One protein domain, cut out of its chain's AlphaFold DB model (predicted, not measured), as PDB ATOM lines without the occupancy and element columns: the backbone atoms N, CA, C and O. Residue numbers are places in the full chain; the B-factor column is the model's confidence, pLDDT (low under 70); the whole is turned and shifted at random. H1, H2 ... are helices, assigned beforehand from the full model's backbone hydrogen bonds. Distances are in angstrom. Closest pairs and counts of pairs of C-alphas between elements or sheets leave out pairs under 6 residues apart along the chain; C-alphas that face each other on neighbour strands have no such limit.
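This is residues 11 to 133 of the 297 residues of an uncharacterized protein of Apolygus lucorum (UniProt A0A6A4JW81). A long helical hairpin, H1 and H2 side by side, makes most of the body; at the end of the hairpin away from its turn, the small helix H3 leads through a loop to H4, which runs outward as an arm. Residues 123 to 133 of that arm stick out, as do residues 50 to 55 at the turn. The printed part has 123 residues, with four named helices in the order H1, H2, H3, H4 and no named strand: all helix. It is an extended rod, with a radius of gyration of the C-alphas of 21.6 A and spans of 80 by 30 by 18 A.

H1, the longest helix by residues with 33, covers residues 18 to 50 and measures 47.3 A from its first to its last C-alpha, beginning with C-alpha 18 at (150.388, 209.007, 161.887). H2, residues 57 to 88, measures 47.4 A. H3 is residues 91 to 97, 10.5 A. H4, residues 111 to 131, measures 30.7 A and ends with C-alpha 131 at (113.188, 201.756, 182.131).

H1 and H2 touch, closest at the C-alphas of Gln 31 and Gln 74, 6.0 A apart, and form a hairpin at a shallow tilt of 18 degrees, opposite ways. H2, with residues 86 to 87 alone, only just touches H3, with 3 pairs of C-alphas within 8 A; the closest are those of Cys 86 and Lys 94, 5.8 A. They form a hairpin at a shallow tilt of 18 degrees. H4 touches H3 with residues 111 to 119 alone, closest at the C-alphas of Ala 96 and Leu 115, 5.3 A, in a hairpin at a steep tilt of 43 degrees. The helix packing is mostly aligned, only just: 2 of 3 touching pairs have a shallow tilt. H4 is apart from H1 and H2. Every O i to N i+4 pair is within hydrogen-bond range in H1 and H4, against 26 of 28 in H2 and 2 of 3 in H3.

The two C-alphas farthest apart, those of Ser 53 and Arg 133, are 80.5 A apart. The printed part has no cut. The link from H3 to H4, residues 98 to 110, is long. The model's pLDDT is under 70 at residues 52, 54 to 57 and 124 to 133.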
ATOM      1  N   GLU A  11     147.757 202.799 174.945       89.69
ATOM      2  CA  GLU A  11     146.369 202.571 174.517       89.69
ATOM      3  C   GLU A  11     145.915 203.523 173.405       89.69
ATOM      4  O   GLU A  11     145.034 203.182 172.617       89.69
ATOM      5  N   LEU A  12     146.499 204.720 173.332       91.31
ATOM      6  CA  LEU A  12     146.140 205.730 172.338       91.31
ATOM      7  C   LEU A  12     146.921 205.556 171.034       91.31
ATOM      8  O   LEU A  12     146.494 206.055 169.993       91.31
ATOM      9  N   LEU A  13     148.048 204.837 171.052       91.69
ATOM     10  CA  LEU A  13     148.889 204.670 169.867       91.69
ATOM     11  C   LEU A  13     148.156 203.999 168.691       91.69
ATOM     12  O   LEU A  13     148.330 204.480 167.572       91.69
ATOM     13  N   PRO A  14     147.329 202.951 168.860       91.31
ATOM     14  CA  PRO A  14     146.588 202.360 167.743       91.31
ATOM     15  C   PRO A  14     145.495 203.281 167.186       91.31
ATOM     16  O   PRO A  14     145.175 203.206 166.005       91.31
ATOM     17  N   VAL A  15     144.936 204.153 168.028       91.31
ATOM     18  CA  VAL A  15     143.806 205.032 167.680       91.31
ATOM     19  C   VAL A  15     144.278 206.288 166.943       91.31
ATOM     20  O   VAL A  15     143.591 206.813 166.070       91.31
ATOM     21  N   LEU A  16     145.469 206.783 167.279       92.25
ATOM     22  CA  LEU A  16     146.008 208.002 166.690       92.25
ATOM     23  C   LEU A  16     146.561 207.766 165.280       92.25
ATOM     24  O   LEU A  16     147.409 206.901 165.047       92.25
ATOM     25  N   SER A  17     146.155 208.630 164.348       94.06
ATOM     26  CA  SER A  17     146.739 208.675 163.006       94.06
ATOM     27  C   SER A  17     148.224 209.055 163.042       94.06
ATOM     28  O   SER A  17     148.699 209.737 163.960       94.06
ATOM     29  N   GLN A  18     148.964 208.679 161.997       93.56
ATOM     30  CA  GLN A  18     150.388 209.007 161.887       93.56
ATOM     31  C   GLN A  18     150.645 210.521 161.907       93.56
ATOM     32  O   GLN A  18     151.638 210.979 162.468       93.56
ATOM     33  N   THR A  19     149.719 211.318 161.368       93.81
ATOM     34  CA  THR A  19     149.787 212.783 161.425       93.81
ATOM     35  C   THR A  19     149.708 213.306 162.858       93.81
ATOM     36  O   THR A  19     150.467 214.206 163.218       93.81
ATOM     37  N   HIS A  20     148.816 212.758 163.691       93.12
ATOM     38  CA  HIS A  20     148.708 213.162 165.095       93.12
ATOM     39  C   HIS A  20     149.959 212.764 165.885       93.12
ATOM     40  O   HIS A  20     150.499 213.598 166.612       93.12
ATOM     41  N   LYS A  21     150.481 211.552 165.660       94.31
ATOM     42  CA  LYS A  21     151.743 211.083 166.258       94.31
ATOM     43  C   LYS A  21     152.930 211.961 165.872       94.31
ATOM     44  O   LYS A  21     153.688 212.371 166.741       94.31
ATOM     45  N   GLY A  22     153.067 212.303 164.589       94.75
ATOM     46  CA  GLY A  22     154.146 213.169 164.113       94.75
ATOM     47  C   GLY A  22     154.092 214.568 164.733       94.75
ATOM     48  O   GLY A  22     155.107 215.084 165.195       94.75
ATOM     49  N   ARG A  23     152.893 215.161 164.817       93.81
ATOM     50  CA  ARG A  23     152.688 216.474 165.451       93.81
ATOM     51  C   ARG A  23     152.975 216.461 166.952       93.81
ATOM     52  O   ARG A  23     153.555 217.428 167.447       93.81
ATOM     53  N   ASP A  24     152.565 215.413 167.669       95.81
ATOM     54  CA  ASP A  24     152.930 215.255 169.081       95.81
ATOM     55  C   ASP A  24     154.439 215.055 169.240       95.81
ATOM     56  O   ASP A  24     155.047 215.710 170.076       95.81
ATOM     57  N   GLY A  25     155.060 214.251 168.373       95.44
ATOM     58  CA  GLY A  25     156.503 214.016 168.367       95.44
ATOM     59  C   GLY A  25     157.324 215.302 168.239       95.44
ATOM     60  O   GLY A  25     158.302 215.480 168.963       95.44
ATOM     61  N   SER A  26     156.904 216.250 167.393       95.75
ATOM     62  CA  SER A  26     157.553 217.568 167.318       95.75
ATOM     63  C   SER A  26     157.428 218.353 168.627       95.75
ATOM     64  O   SER A  26     158.409 218.926 169.098       95.75
ATOM     65  N   LEU A  27     156.241 218.359 169.246       95.38
ATOM     66  CA  LEU A  27     156.024 219.025 170.535       95.38
ATOM     67  C   LEU A  27     156.819 218.361 171.662       95.38
ATOM     68  O   LEU A  27     157.394 219.064 172.485       95.38
ATOM     69  N   LEU A  28     156.889 217.031 171.677       95.38
ATOM     70  CA  LEU A  28     157.719 216.258 172.592       95.38
ATOM     71  C   LEU A  28     159.199 216.628 172.428       95.38
ATOM     72  O   LEU A  28     159.894 216.818 173.422       95.38
ATOM     73  N   GLY A  29     159.673 216.790 171.188       95.44
ATOM     74  CA  GLY A  29     161.023 217.269 170.890       95.44
ATOM     75  C   GLY A  29     161.307 218.642 171.504       95.44
ATOM     76  O   GLY A  29     162.292 218.795 172.229       95.44
ATOM     77  N   PHE A  30     160.413 219.614 171.301       95.19
ATOM     78  CA  PHE A  30     160.531 220.933 171.937       95.19
ATOM     79  C   PHE A  30     160.490 220.840 173.463       95.19
ATOM     80  O   PHE A  30     161.278 221.486 174.147       95.19
ATOM     81  N   GLN A  31     159.625 219.988 174.005       95.25
ATOM     82  CA  GLN A  31     159.507 219.780 175.441       95.25
ATOM     83  C   GLN A  31     160.792 219.208 176.059       95.25
ATOM     84  O   GLN A  31     161.197 219.608 177.149       95.25
ATOM     85  N   ARG A  32     161.469 218.295 175.354       95.38
ATOM     86  CA  ARG A  32     162.783 217.775 175.762       95.38
ATOM     87  C   ARG A  32     163.837 218.880 175.756       95.38
ATOM     88  O   ARG A  32     164.591 218.992 176.715       95.38
ATOM     89  N   GLN A  33     163.862 219.723 174.724       95.19
ATOM     90  CA  GLN A  33     164.803 220.847 174.637       95.19
ATOM     91  C   GLN A  33     164.602 221.862 175.772       95.19
ATOM     92  O   GLN A  33     165.576 222.273 176.402       95.19
ATOM     93  N   VAL A  34     163.349 222.216 176.075       95.94
ATOM     94  CA  VAL A  34     163.005 223.091 177.208       95.94
ATOM     95  C   VAL A  34     163.427 222.455 178.534       95.94
ATOM     96  O   VAL A  34     164.035 223.130 179.363       95.94
ATOM     97  N   GLY A  35     163.190 221.150 178.712       94.75
ATOM     98  CA  GLY A  35     163.666 220.395 179.874       94.75
ATOM     99  C   GLY A  35     165.190 220.447 180.038       94.75
ATOM    100  O   GLY A  35     165.681 220.715 181.131       94.75
ATOM    101  N   THR A  36     165.949 220.272 178.954       95.06
ATOM    102  CA  THR A  36     167.416 220.396 178.970       95.06
ATOM    103  C   THR A  36     167.867 221.808 179.348       95.06
ATOM    104  O   THR A  36     168.747 221.964 180.196       95.06
ATOM    105  N   ALA A  37     167.248 222.845 178.772       95.06
ATOM    106  CA  ALA A  37     167.563 224.236 179.098       95.06
ATOM    107  C   ALA A  37     167.274 224.563 180.574       95.06
ATOM    108  O   ALA A  37     168.061 225.246 181.231       95.06
ATOM    109  N   ALA A  38     166.179 224.030 181.120       94.69
ATOM    110  CA  ALA A  38     165.823 224.199 182.522       94.69
ATOM    111  C   ALA A  38     166.838 223.549 183.468       94.69
ATOM    112  O   ALA A  38     167.224 224.155 184.465       94.69
ATOM    113  N   VAL A  39     167.310 222.343 183.136       94.94
ATOM    114  CA  VAL A  39     168.360 221.658 183.904       94.94
ATOM    115  C   VAL A  39     169.651 222.472 183.891       94.94
ATOM    116  O   VAL A  39     170.245 222.655 184.948       94.94
ATOM    117  N   ALA A  40     170.048 223.018 182.737       94.31
ATOM    118  CA  ALA A  40     171.233 223.868 182.636       94.31
ATOM    119  C   ALA A  40     171.127 225.120 183.526       94.31
ATOM    120  O   ALA A  40     172.072 225.439 184.246       94.31
ATOM    121  N   ILE A  41     169.966 225.788 183.549       94.12
ATOM    122  CA  ILE A  41     169.708 226.904 184.476       94.12
ATOM    123  C   ILE A  41     169.782 226.446 185.934       94.12
ATOM    124  O   ILE A  41     170.399 227.128 186.749       94.12
ATOM    125  N   GLY A  42     169.210 225.287 186.263       92.50
ATOM    126  CA  GLY A  42     169.305 224.703 187.602       92.50
ATOM    127  C   GLY A  42     170.751 224.442 188.029       92.50
ATOM    128  O   GLY A  42     171.115 224.740 189.163       92.50
ATOM    129  N   THR A  43     171.598 223.961 187.115       92.69
ATOM    130  CA  THR A  43     173.035 223.778 187.364       92.69
ATOM    131  C   THR A  43     173.732 225.108 187.631       92.69
ATOM    132  O   THR A  43     174.458 225.212 188.614       92.69
ATOM    133  N   VAL A  44     173.474 226.138 186.817       90.81
ATOM    134  CA  VAL A  44     174.052 227.478 187.023       90.81
ATOM    135  C   VAL A  44     173.609 228.069 188.362       90.81
ATOM    136  O   VAL A  44     174.445 228.565 189.114       90.81
ATOM    137  N   LEU A  45     172.318 227.975 188.696       89.62
ATOM    138  CA  LEU A  45     171.794 228.407 189.994       89.62
ATOM    139  C   LEU A  45     172.481 227.666 191.144       89.62
ATOM    140  O   LEU A  45     172.914 228.305 192.098       89.62
ATOM    141  N   GLY A  46     172.638 226.344 191.032       89.62
ATOM    142  CA  GLY A  46     173.364 225.540 192.012       89.62
ATOM    143  C   GLY A  46     174.817 225.991 192.182       89.62
ATOM    144  O   GLY A  46     175.289 226.116 193.307       89.62
ATOM    145  N   SER A  47     175.516 226.305 191.089       89.44
ATOM    146  CA  SER A  47     176.889 226.821 191.141       89.44
ATOM    147  C   SER A  47     176.991 228.205 191.786       89.44
ATOM    148  O   SER A  47     177.954 228.443 192.511       89.44
ATOM    149  N   ILE A  48     176.024 229.100 191.549       87.25
ATOM    150  CA  ILE A  48     175.973 230.429 192.184       87.25
ATOM    151  C   ILE A  48     175.719 230.286 193.687       87.25
ATOM    152  O   ILE A  48     176.423 230.889 194.487       87.25
ATOM    153  N   ILE A  49     174.749 229.454 194.078       85.44
ATOM    154  CA  ILE A  49     174.399 229.233 195.490       85.44
ATOM    155  C   ILE A  49     175.577 228.619 196.261       85.44
ATOM    156  O   ILE A  49     175.842 229.018 197.392       85.44
ATOM    157  N   SER A  50     176.309 227.685 195.649       87.94
ATOM    158  CA  SER A  50     177.467 227.033 196.274       87.94
ATOM    159  C   SER A  50     178.720 227.913 196.351       87.94
ATOM    160  O   SER A  50     179.641 227.573 197.089       87.94
ATOM    161  N   ASN A  51     178.787 229.026 195.610       82.56
ATOM    162  CA  ASN A  51     179.938 229.931 195.594       82.56
ATOM    163  C   ASN A  51     179.524 231.340 196.050       82.56
ATOM    164  O   ASN A  51     179.186 232.181 195.215       82.56
ATOM    165  N   PRO A  52     179.600 231.647 197.361       69.69
ATOM    166  CA  PRO A  52     179.130 232.923 197.906       69.69
ATOM    167  C   PRO A  52     179.914 234.146 197.400       69.69
ATOM    168  O   PRO A  52     179.426 235.269 197.514       69.69
ATOM    169  N   SER A  53     181.100 233.943 196.811       71.31
ATOM    170  CA  SER A  53     181.903 234.979 196.147       71.31
ATOM    171  C   SER A  53     181.289 235.502 194.844       71.31
ATOM    172  O   SER A  53     181.625 236.602 194.410       71.31
ATOM    173  N   VAL A  54     180.358 234.761 194.230       64.88
ATOM    174  CA  VAL A  54     179.538 235.230 193.104       64.88
ATOM    175  C   VAL A  54     178.341 235.991 193.680       64.88
ATOM    176  O   VAL A  54     177.182 235.602 193.554       64.88
ATOM    177  N   THR A  55     178.624 237.078 194.395       62.97
ATOM    178  CA  THR A  55     177.610 237.902 195.055       62.97
ATOM    179  C   THR A  55     177.015 238.879 194.042       62.97
ATOM    180  O   THR A  55     177.335 240.060 194.018       62.97
ATOM    181  N   GLY A  56     176.173 238.375 193.141       62.66
ATOM    182  CA  GLY A  56     175.452 239.203 192.181       62.66
ATOM    183  C   GLY A  56     173.954 238.987 192.307       62.66
ATOM    184  O   GLY A  56     173.396 238.189 191.551       62.66
ATOM    185  N   SER A  57     173.287 239.716 193.213       66.44
ATOM    186  CA  SER A  57     171.813 239.824 193.226       66.44
ATOM    187  C   SER A  57     171.257 240.102 191.827       66.44
ATOM    188  O   SER A  57     170.209 239.583 191.438       66.44
ATOM    189  N   ASP A  58     172.030 240.855 191.049       79.88
ATOM    190  CA  ASP A  58     171.688 241.350 189.723       79.88
ATOM    191  C   ASP A  58     171.715 240.253 188.652       79.88
ATOM    192  O   ASP A  58     171.014 240.355 187.649       79.88
ATOM    193  N   ILE A  59     172.473 239.170 188.868       84.56
ATOM    194  CA  ILE A  59     172.543 238.012 187.960       84.56
ATOM    195  C   ILE A  59     171.517 236.947 188.366       84.56
ATOM    196  O   ILE A  59     170.933 236.278 187.510       84.56
ATOM    197  N   LEU A  60     171.243 236.816 189.667       87.00
ATOM    198  CA  LEU A  60     170.311 235.816 190.181       87.00
ATOM    199  C   LEU A  60     168.880 236.060 189.687       87.00
ATOM    200  O   LEU A  60     168.193 235.118 189.285       87.00
ATOM    201  N   LYS A  61     168.431 237.321 189.677       89.19
ATOM    202  CA  LYS A  61     167.056 237.666 189.290       89.19
ATOM    203  C   LYS A  61     166.736 237.314 187.823       89.19
ATOM    204  O   LYS A  61     165.734 236.624 187.618       89.19
ATOM    205  N   PRO A  62     167.558 237.684 186.818       91.25
ATOM    206  CA  PRO A  62     167.352 237.258 185.432       91.25
ATOM    207  C   PRO A  62     167.340 235.739 185.248       91.25
ATOM    208  O   PRO A  62     166.494 235.220 184.521       91.25
ATOM    209  N   ILE A  63     168.242 235.011 185.916       92.69
ATOM    210  CA  ILE A  63     168.310 233.545 185.811       92.69
ATOM    211  C   ILE A  63     167.056 232.905 186.415       92.69
ATOM    212  O   ILE A  63     166.472 231.998 185.820       92.69
ATOM    213  N   TRP A  64     166.602 233.405 187.564       91.69
ATOM    214  CA  TRP A  64     165.358 232.968 188.190       91.69
ATOM    215  C   TRP A  64     164.140 233.210 187.290       91.69
ATOM    216  O   TRP A  64     163.296 232.327 187.118       91.69
ATOM    217  N   ASP A  65     164.045 234.393 186.681       93.50
ATOM    218  CA  ASP A  65     162.955 234.720 185.763       93.50
ATOM    219  C   ASP A  65     162.993 233.855 184.493       93.50
ATOM    220  O   ASP A  65     161.945 233.365 184.062       93.50
ATOM    221  N   ALA A  66     164.184 233.576 183.952       95.56
ATOM    222  CA  ALA A  66     164.360 232.637 182.845       95.56
ATOM    223  C   ALA A  66     163.906 231.219 183.227       95.56
ATOM    224  O   ALA A  66     163.154 230.592 182.480       95.56
ATOM    225  N   GLY A  67     164.284 230.737 184.416       95.19
ATOM    226  CA  GLY A  67     163.851 229.441 184.942       95.19
ATOM    227  C   GLY A  67     162.328 229.331 185.034       95.19
ATOM    228  O   GLY A  67     161.742 228.383 184.508       95.19
ATOM    229  N   LYS A  68     161.660 230.341 185.611       95.31
ATOM    230  CA  LYS A  68     160.186 230.403 185.652       95.31
ATOM    231  C   LYS A  68     159.570 230.394 184.255       95.31
ATOM    232  O   LYS A  68     158.608 229.665 184.025       95.31
ATOM    233  N   SER A  69     160.125 231.171 183.324       96.88
ATOM    234  CA  SER A  69     159.629 231.224 181.946       96.88
ATOM    235  C   SER A  69     159.747 229.871 181.242       96.88
ATOM    236  O   SER A  69     158.839 229.493 180.503       96.88
ATOM    237  N   LEU A  70     160.826 229.118 181.477       95.75
ATOM    238  CA  LEU A  70     160.977 227.769 180.928       95.75
ATOM    239  C   LEU A  70     159.997 226.778 181.555       95.75
ATOM    240  O   LEU A  70     159.447 225.949 180.837       95.75
ATOM    241  N   MET A  71     159.737 226.865 182.863       94.94
ATOM    242  CA  MET A  71     158.741 226.009 183.525       94.94
ATOM    243  C   MET A  71     157.318 226.295 183.044       94.94
ATOM    244  O   MET A  71     156.551 225.362 182.806       94.94
ATOM    245  N   ALA A  72     156.984 227.568 182.826       95.31
ATOM    246  CA  ALA A  72     155.718 227.953 182.212       95.31
ATOM    247  C   ALA A  72     155.592 227.375 180.793       95.31
ATOM    248  O   ALA A  72     154.605 226.710 180.485       95.31
ATOM    249  N   LEU A  73     156.632 227.519 179.964       95.88
ATOM    250  CA  LEU A  73     156.648 226.953 178.615       95.88
ATOM    251  C   LEU A  73     156.550 225.418 178.626       95.88
ATOM    252  O   LEU A  73     155.820 224.838 177.824       95.88
ATOM    253  N   GLN A  74     157.237 224.750 179.554       93.94
ATOM    254  CA  GLN A  74     157.165 223.300 179.733       93.94
ATOM    255  C   GLN A  74     155.731 222.840 180.028       93.94
ATOM    256  O   GLN A  74     155.258 221.853 179.451       93.94
ATOM    257  N   TYR A  75     155.035 223.561 180.910       91.88
ATOM    258  CA  TYR A  75     153.633 223.318 181.238       91.88
ATOM    259  C   TYR A  75     152.710 223.577 180.038       91.88
ATOM    260  O   TYR A  75     151.842 222.752 179.731       91.88
ATOM    261  N   ASP A  76     152.924 224.676 179.315       94.56
ATOM    262  CA  ASP A  76     152.130 225.035 178.141       94.56
ATOM    263  C   ASP A  76     152.271 224.010 177.014       94.56
ATOM    264  O   ASP A  76     151.272 223.650 176.385       94.56
ATOM    265  N   ILE A  77     153.471 223.460 176.801       94.81
ATOM    266  CA  ILE A  77     153.680 222.373 175.840       94.81
ATOM    267  C   ILE A  77     152.901 221.122 176.272       94.81
ATOM    268  O   ILE A  77     152.162 220.572 175.455       94.81
ATOM    269  N   SER A  78     152.969 220.705 177.544       92.81
ATOM    270  CA  SER A  78     152.152 219.587 178.061       92.81
ATOM    271  C   SER A  78     150.656 219.806 177.832       92.81
ATOM    272  O   SER A  78     149.929 218.894 177.427       92.81
ATOM    273  N   ARG A  79     150.165 221.024 178.084       92.12
ATOM    274  CA  ARG A  79     148.759 221.384 177.873       92.12
ATOM    275  C   ARG A  79     148.388 221.364 176.390       92.12
ATOM    276  O   ARG A  79     147.325 220.853 176.041       92.12
ATOM    277  N   ALA A  80     149.258 221.870 175.519       93.88
ATOM    278  CA  ALA A  80     149.055 221.868 174.075       93.88
ATOM    279  C   ALA A  80     149.041 220.446 173.496       93.88
ATOM    280  O   ALA A  80     148.175 220.142 172.674       93.88
ATOM    281  N   ARG A  81     149.950 219.573 173.950       95.25
ATOM    282  CA  ARG A  81     149.994 218.148 173.580       95.25
ATOM    283  C   ARG A  81     148.689 217.445 173.941       95.25
ATOM    284  O   ARG A  81     148.022 216.910 173.056       95.25
ATOM    285  N   ARG A  82     148.262 217.556 175.208       93.62
ATOM    286  CA  ARG A  82     146.985 216.994 175.682       93.62
ATOM    287  C   ARG A  82     145.805 217.494 174.863       93.62
ATOM    288  O   ARG A  82     145.051 216.685 174.340       93.62
ATOM    289  N   ARG A  83     145.676 218.814 174.687       92.31
ATOM    290  CA  ARG A  83     144.567 219.412 173.931       92.31
ATOM    291  C   ARG A  83     144.494 218.873 172.503       92.31
ATOM    292  O   ARG A  83     143.435 218.428 172.082       92.31
ATOM    293  N   ARG A  84     145.617 218.865 171.780       92.25
ATOM    294  CA  ARG A  84     145.663 218.405 170.381       92.25
ATOM    295  C   ARG A  84     145.303 216.933 170.237       92.25
ATOM    296  O   ARG A  84     144.629 216.577 169.276       92.25
ATOM    297  N   ILE A  85     145.754 216.092 171.166       93.81
ATOM    298  CA  ILE A  85     145.387 214.678 171.165       93.81
ATOM    299  C   ILE A  85     143.901 214.533 171.506       93.81
ATOM    300  O   ILE A  85     143.185 213.934 170.713       93.81
ATOM    301  N   CYS A  86     143.400 215.150 172.580       91.69
ATOM    302  CA  CYS A  86     141.979 215.101 172.954       91.69
ATOM    303  C   CYS A  86     141.032 215.575 171.848       91.69
ATOM    304  O   CYS A  86     139.944 215.024 171.692       91.69
ATOM    305  N   ASP A  87     141.430 216.589 171.079       90.88
ATOM    306  CA  ASP A  87     140.634 217.106 169.963       90.88
ATOM    307  C   ASP A  87     140.474 216.071 168.833       90.88
ATOM    308  O   ASP A  87     139.492 216.133 168.100       90.88
ATOM    309  N   SER A  88     141.395 215.104 168.731       90.06
ATOM    310  CA  SER A  88     141.353 214.001 167.760       90.06
ATOM    311  C   SER A  88     140.666 212.726 168.261       90.06
ATOM    312  O   SER A  88     140.483 211.797 167.481       90.06
ATOM    313  N   LEU A  89     140.325 212.657 169.553       91.50
ATOM    314  CA  LEU A  89     139.657 211.504 170.153       91.50
ATOM    315  C   LEU A  89     138.142 211.703 170.149       91.50
ATOM    316  O   LEU A  89     137.653 212.825 170.308       91.50
ATOM    317  N   ASP A  90     137.413 210.590 170.091       88.25
ATOM    318  CA  ASP A  90     135.952 210.567 170.083       88.25
ATOM    319  C   ASP A  90     135.365 209.738 171.236       88.25
ATOM    320  O   ASP A  90     136.042 208.961 171.916       88.25
ATOM    321  N   GLY A  91     134.065 209.928 171.476       87.44
ATOM    322  CA  GLY A  91     133.249 209.037 172.303       87.44
ATOM    323  C   GLY A  91     133.704 208.887 173.759       87.44
ATOM    324  O   GLY A  91     133.783 209.864 174.512       87.44
ATOM    325  N   ALA A  92     133.891 207.638 174.189       85.06
ATOM    326  CA  ALA A  92     134.317 207.294 175.546       85.06
ATOM    327  C   ALA A  92     135.773 207.708 175.811       85.06
ATOM    328  O   ALA A  92     136.090 208.196 176.892       85.06
ATOM    329  N   LEU A  93     136.633 207.625 174.794       87.31
ATOM    330  CA  LEU A  93     138.058 207.916 174.913       87.31
ATOM    331  C   LEU A  93     138.327 209.411 175.134       87.31
ATOM    332  O   LEU A  93     139.137 209.785 175.979       87.31
ATOM    333  N   LYS A  94     137.575 210.284 174.453       90.31
ATOM    334  CA  LYS A  94     137.609 211.734 174.707       90.31
ATOM    335  C   LYS A  94     137.155 212.096 176.123       90.31
ATOM    336  O   LYS A  94     137.686 213.016 176.736       90.31
ATOM    337  N   ARG A  95     136.152 211.385 176.644       87.50
ATOM    338  CA  ARG A  95     135.631 211.595 178.003       87.50
ATOM    339  C   ARG A  95     136.621 211.112 179.062       87.50
ATOM    340  O   ARG A  95     136.866 211.839 180.015       87.50
ATOM    341  N   ALA A  96     137.242 209.955 178.844       87.19
ATOM    342  CA  ALA A  96     138.245 209.386 179.742       87.19
ATOM    343  C   ALA A  96     139.535 210.224 179.834       87.19
ATOM    344  O   ALA A  96     140.249 210.127 180.824       87.19
ATOM    345  N   THR A  97     139.833 211.063 178.835       88.56
ATOM    346  CA  THR A  97     141.083 211.848 178.748       88.56
ATOM    347  C   THR A  97     140.956 213.313 179.184       88.56
ATOM    348  O   THR A  97     141.970 214.004 179.295       88.56
ATOM    349  N   LYS A  98     139.740 213.816 179.431       83.75
ATOM    350  CA  LYS A  98     139.474 215.260 179.569       83.75
ATOM    351  C   LYS A  98     140.049 215.888 180.845       83.75
ATOM    352  O   LYS A  98     140.575 216.995 180.775       83.75
ATOM    353  N   ASP A  99     140.000 215.169 181.964       80.62
ATOM    354  CA  ASP A  99     140.297 215.711 183.299       80.62
ATOM    355  C   ASP A  99     141.386 214.911 184.037       80.62
ATOM    356  O   ASP A  99     141.402 214.839 185.264       80.62
ATOM    357  N   VAL A 100     142.315 214.298 183.291       84.25
ATOM    358  CA  VAL A 100     143.385 213.481 183.881       84.25
ATOM    359  C   VAL A 100     144.688 214.287 184.009       84.25
ATOM    360  O   VAL A 100     145.161 214.866 183.015       84.25
ATOM    361  N   PRO A 101     145.281 214.370 185.217       82.25
ATOM    362  CA  PRO A 101     146.592 214.975 185.389       82.25
ATOM    363  C   PRO A 101     147.676 214.098 184.736       82.25
ATOM    364  O   PRO A 101     147.619 212.872 184.837       82.25
ATOM    365  N   PRO A 102     148.670 214.701 184.063       83.62
ATOM    366  CA  PRO A 102     149.780 213.955 183.490       83.62
ATOM    367  C   PRO A 102     150.699 213.421 184.600       83.62
ATOM    368  O   PRO A 102     151.026 214.147 185.539       83.62
ATOM    369  N   THR A 103     151.126 212.168 184.457       87.25
ATOM    370  CA  THR A 103     152.115 211.487 185.309       87.25
ATOM    371  C   THR A 103     153.366 211.208 184.465       87.25
ATOM    372  O   THR A 103     153.807 212.079 183.713       87.25
ATOM    373  N   SER A 104     153.916 209.994 184.527       88.06
ATOM    374  CA  SER A 104     154.833 209.451 183.519       88.06
ATOM    375  C   SER A 104     154.175 209.364 182.133       88.06
ATOM    376  O   SER A 104     154.852 209.481 181.109       88.06
ATOM    377  N   TRP A 105     152.847 209.222 182.098       91.94
ATOM    378  CA  TRP A 105     152.045 209.206 180.879       91.94
ATOM    379  C   TRP A 105     151.210 210.479 180.734       91.94
ATOM    380  O   TRP A 105     150.754 211.081 181.710       91.94
ATOM    381  N   LEU A 106     150.976 210.887 179.486       91.44
ATOM    382  CA  LEU A 106     150.314 212.146 179.146       91.44
ATOM    383  C   LEU A 106     148.868 212.228 179.667       91.44
ATOM    384  O   LEU A 106     148.399 213.323 179.980       91.44
ATOM    385  N   PHE A 107     148.192 211.083 179.789       92.31
ATOM    386  CA  PHE A 107     146.836 210.931 180.325       92.31
ATOM    387  C   PHE A 107     146.796 210.039 181.571       92.31
ATOM    388  O   PHE A 107     145.811 209.339 181.791       92.31
ATOM    389  N   GLY A 108     147.861 210.064 182.376       90.31
ATOM    390  CA  GLY A 108     147.932 209.323 183.631       90.31
ATOM    391  C   GLY A 108     148.152 207.819 183.451       90.31
ATOM    392  O   GLY A 108     148.055 207.281 182.346       90.31
ATOM    393  N   ASP A 109     148.448 207.137 184.553       89.56
ATOM    394  CA  ASP A 109     148.764 205.702 184.545       89.56
ATOM    395  C   ASP A 109     147.501 204.826 184.405       89.56
ATOM    396  O   ASP A 109     147.556 203.740 183.835       89.56
ATOM    397  N   ASP A 110     146.343 205.320 184.863       87.38
ATOM    398  CA  ASP A 110     145.072 204.580 184.890       87.38
ATOM    399  C   ASP A 110     144.082 205.005 183.787       87.38
ATOM    400  O   ASP A 110     142.878 205.178 183.999       87.38
ATOM    401  N   LEU A 111     144.574 205.177 182.558       88.94
ATOM    402  CA  LEU A 111     143.695 205.493 181.424       88.94
ATOM    403  C   LEU A 111     142.681 204.365 181.158       88.94
ATOM    404  O   LEU A 111     141.532 204.617 180.788       88.94
ATOM    405  N   ARG A 112     143.087 203.107 181.369       85.81
ATOM    406  CA  ARG A 112     142.231 201.928 181.164       85.81
ATOM    407  C   ARG A 112     141.096 201.848 182.178       85.81
ATOM    408  O   ARG A 112     139.968 201.560 181.773       85.81
ATOM    409  N   GLY A 113     141.366 202.094 183.462       87.19
ATOM    410  CA  GLY A 113     140.331 202.142 184.493       87.19
ATOM    411  C   GLY A 113     139.316 203.237 184.195       87.19
ATOM    412  O   GLY A 113     138.114 202.974 184.173       87.19
ATOM    413  N   LYS A 114     139.796 204.427 183.813       86.44
ATOM    414  CA  LYS A 114     138.939 205.554 183.415       86.44
ATOM    415  C   LYS A 114     138.077 205.258 182.194       86.44
ATOM    416  O   LYS A 114     136.911 205.647 182.161       86.44
ATOM    417  N   LEU A 115     138.610 204.548 181.204       87.50
ATOM    418  CA  LEU A 115     137.826 204.159 180.034       87.50
ATOM    419  C   LEU A 115     136.687 203.200 180.412       87.50
ATOM    420  O   LEU A 115     135.546 203.434 180.018       87.50
ATOM    421  N   ARG A 116     136.971 202.186 181.240       86.19
ATOM    422  CA  ARG A 116     135.955 201.246 181.746       86.19
ATOM    423  C   ARG A 116     134.889 201.939 182.585       86.19
ATOM    424  O   ARG A 116     133.716 201.601 182.474       86.19
ATOM    425  N   GLU A 117     135.284 202.911 183.401       86.00
ATOM    426  CA  GLU A 117     134.366 203.726 184.200       86.00
ATOM    427  C   GLU A 117     133.403 204.510 183.293       86.00
ATOM    428  O   GLU A 117     132.186 204.445 183.467       86.00
ATOM    429  N   VAL A 118     133.924 205.183 182.260       85.12
ATOM    430  CA  VAL A 118     133.109 205.940 181.296       85.12
ATOM    431  C   VAL A 118     132.166 205.031 180.504       85.12
ATOM    432  O   VAL A 118     130.999 205.379 180.301       85.12
ATOM    433  N   GLU A 119     132.645 203.870 180.060       83.69
ATOM    434  CA  GLU A 119     131.827 202.891 179.340       83.69
ATOM    435  C   GLU A 119     130.753 202.272 180.245       83.69
ATOM    436  O   GLU A 119     129.591 202.199 179.842       83.69
ATOM    437  N   GLY A 120     131.093 201.925 181.489       77.50
ATOM    438  CA  GLY A 120     130.160 201.400 182.489       77.50
ATOM    439  C   GLY A 120     129.058 202.393 182.869       77.50
ATOM    440  O   GLY A 120     127.888 202.025 182.970       77.50
ATOM    441  N   ILE A 121     129.385 203.682 182.995       74.12
ATOM    442  CA  ILE A 121     128.377 204.735 183.203       74.12
ATOM    443  C   ILE A 121     127.475 204.863 181.966       74.12
ATOM    444  O   ILE A 121     126.257 205.043 182.082       74.12
ATOM    445  N   SER A 122     128.047 204.757 180.763       70.62
ATOM    446  CA  SER A 122     127.273 204.845 179.522       70.62
ATOM    447  C   SER A 122     126.284 203.682 179.357       70.62
ATOM    448  O   SER A 122     125.138 203.915 178.976       70.62
ATOM    449  N   SER A 123     126.667 202.459 179.729       70.38
ATOM    450  CA  SER A 123     125.778 201.295 179.682       70.38
ATOM    451  C   SER A 123     124.698 201.351 180.768       70.38
ATOM    452  O   SER A 123     123.524 201.116 180.481       70.38
ATOM    453  N   PHE A 124     125.050 201.765 181.991       66.69
ATOM    454  CA  PHE A 124     124.089 201.947 183.083       66.69
ATOM    455  C   PHE A 124     123.031 203.015 182.759       66.69
ATOM    456  O   PHE A 124     121.830 202.800 182.930       66.69
ATOM    457  N   SER A 125     123.459 204.158 182.216       68.94
ATOM    458  CA  SER A 125     122.549 205.240 181.822       68.94
ATOM    459  C   SER A 125     121.605 204.848 180.676       68.94
ATOM    460  O   SER A 125     120.433 205.228 180.698       68.94
ATOM    461  N   GLN A 126     122.048 204.027 179.717       69.31
ATOM    462  CA  GLN A 126     121.156 203.452 178.702       69.31
ATOM    463  C   GLN A 126     120.096 202.521 179.310       69.31
ATOM    464  O   GLN A 126     118.952 202.533 178.853       69.31
ATOM    465  N   GLY A 127     120.441 201.758 180.351       62.44
ATOM    466  CA  GLY A 127     119.483 200.940 181.103       62.44
ATOM    467  C   GLY A 127     118.396 201.777 181.789       62.44
ATOM    468  O   GLY A 127     117.211 201.459 181.692       62.44
ATOM    469  N   LEU A 128     118.770 202.910 182.397       60.50
ATOM    470  CA  LEU A 128     117.816 203.840 183.019       60.50
ATOM    471  C   LEU A 128     116.864 204.494 182.005       60.50
ATOM    472  O   LEU A 128     115.675 204.668 182.281       60.50
ATOM    473  N   LEU A 129     117.358 204.836 180.812       65.56
ATOM    474  CA  LEU A 129     116.525 205.394 179.740       65.56
ATOM    475  C   LEU A 129     115.539 204.365 179.167       65.56
ATOM    476  O   LEU A 129     114.436 204.740 178.765       65.56
ATOM    477  N   GLN A 130     115.905 203.079 179.151       58.03
ATOM    478  CA  GLN A 130     115.008 201.996 178.739       58.03
ATOM    479  C   GLN A 130     113.907 201.733 179.775       58.03
ATOM    480  O   GLN A 130     112.757 201.540 179.384       58.03
ATOM    481  N   LEU A 131     114.206 201.845 181.076       57.75
ATOM    482  CA  LEU A 131     113.188 201.756 182.131       57.75
ATOM    483  C   LEU A 131     112.111 202.850 182.015       57.75
ATOM    484  O   LEU A 131     110.946 202.606 182.317       57.75
ATOM    485  N   LYS A 132     112.463 204.048 181.527       54.47
ATOM    486  CA  LYS A 132     111.514 205.166 181.369       54.47
ATOM    487  C   LYS A 132     110.575 205.030 180.154       54.47
ATOM    488  O   LYS A 132     109.631 205.802 180.034       54.47
ATOM    489  N   ARG A 133     110.799 204.064 179.250       52.84
ATOM    490  CA  ARG A 133     109.937 203.824 178.068       52.84
ATOM    491  C   ARG A 133     108.866 202.744 178.265       52.84
ATOM    492  O   ARG A 133     108.163 202.417 177.312       52.84
TER     493      ARG A 133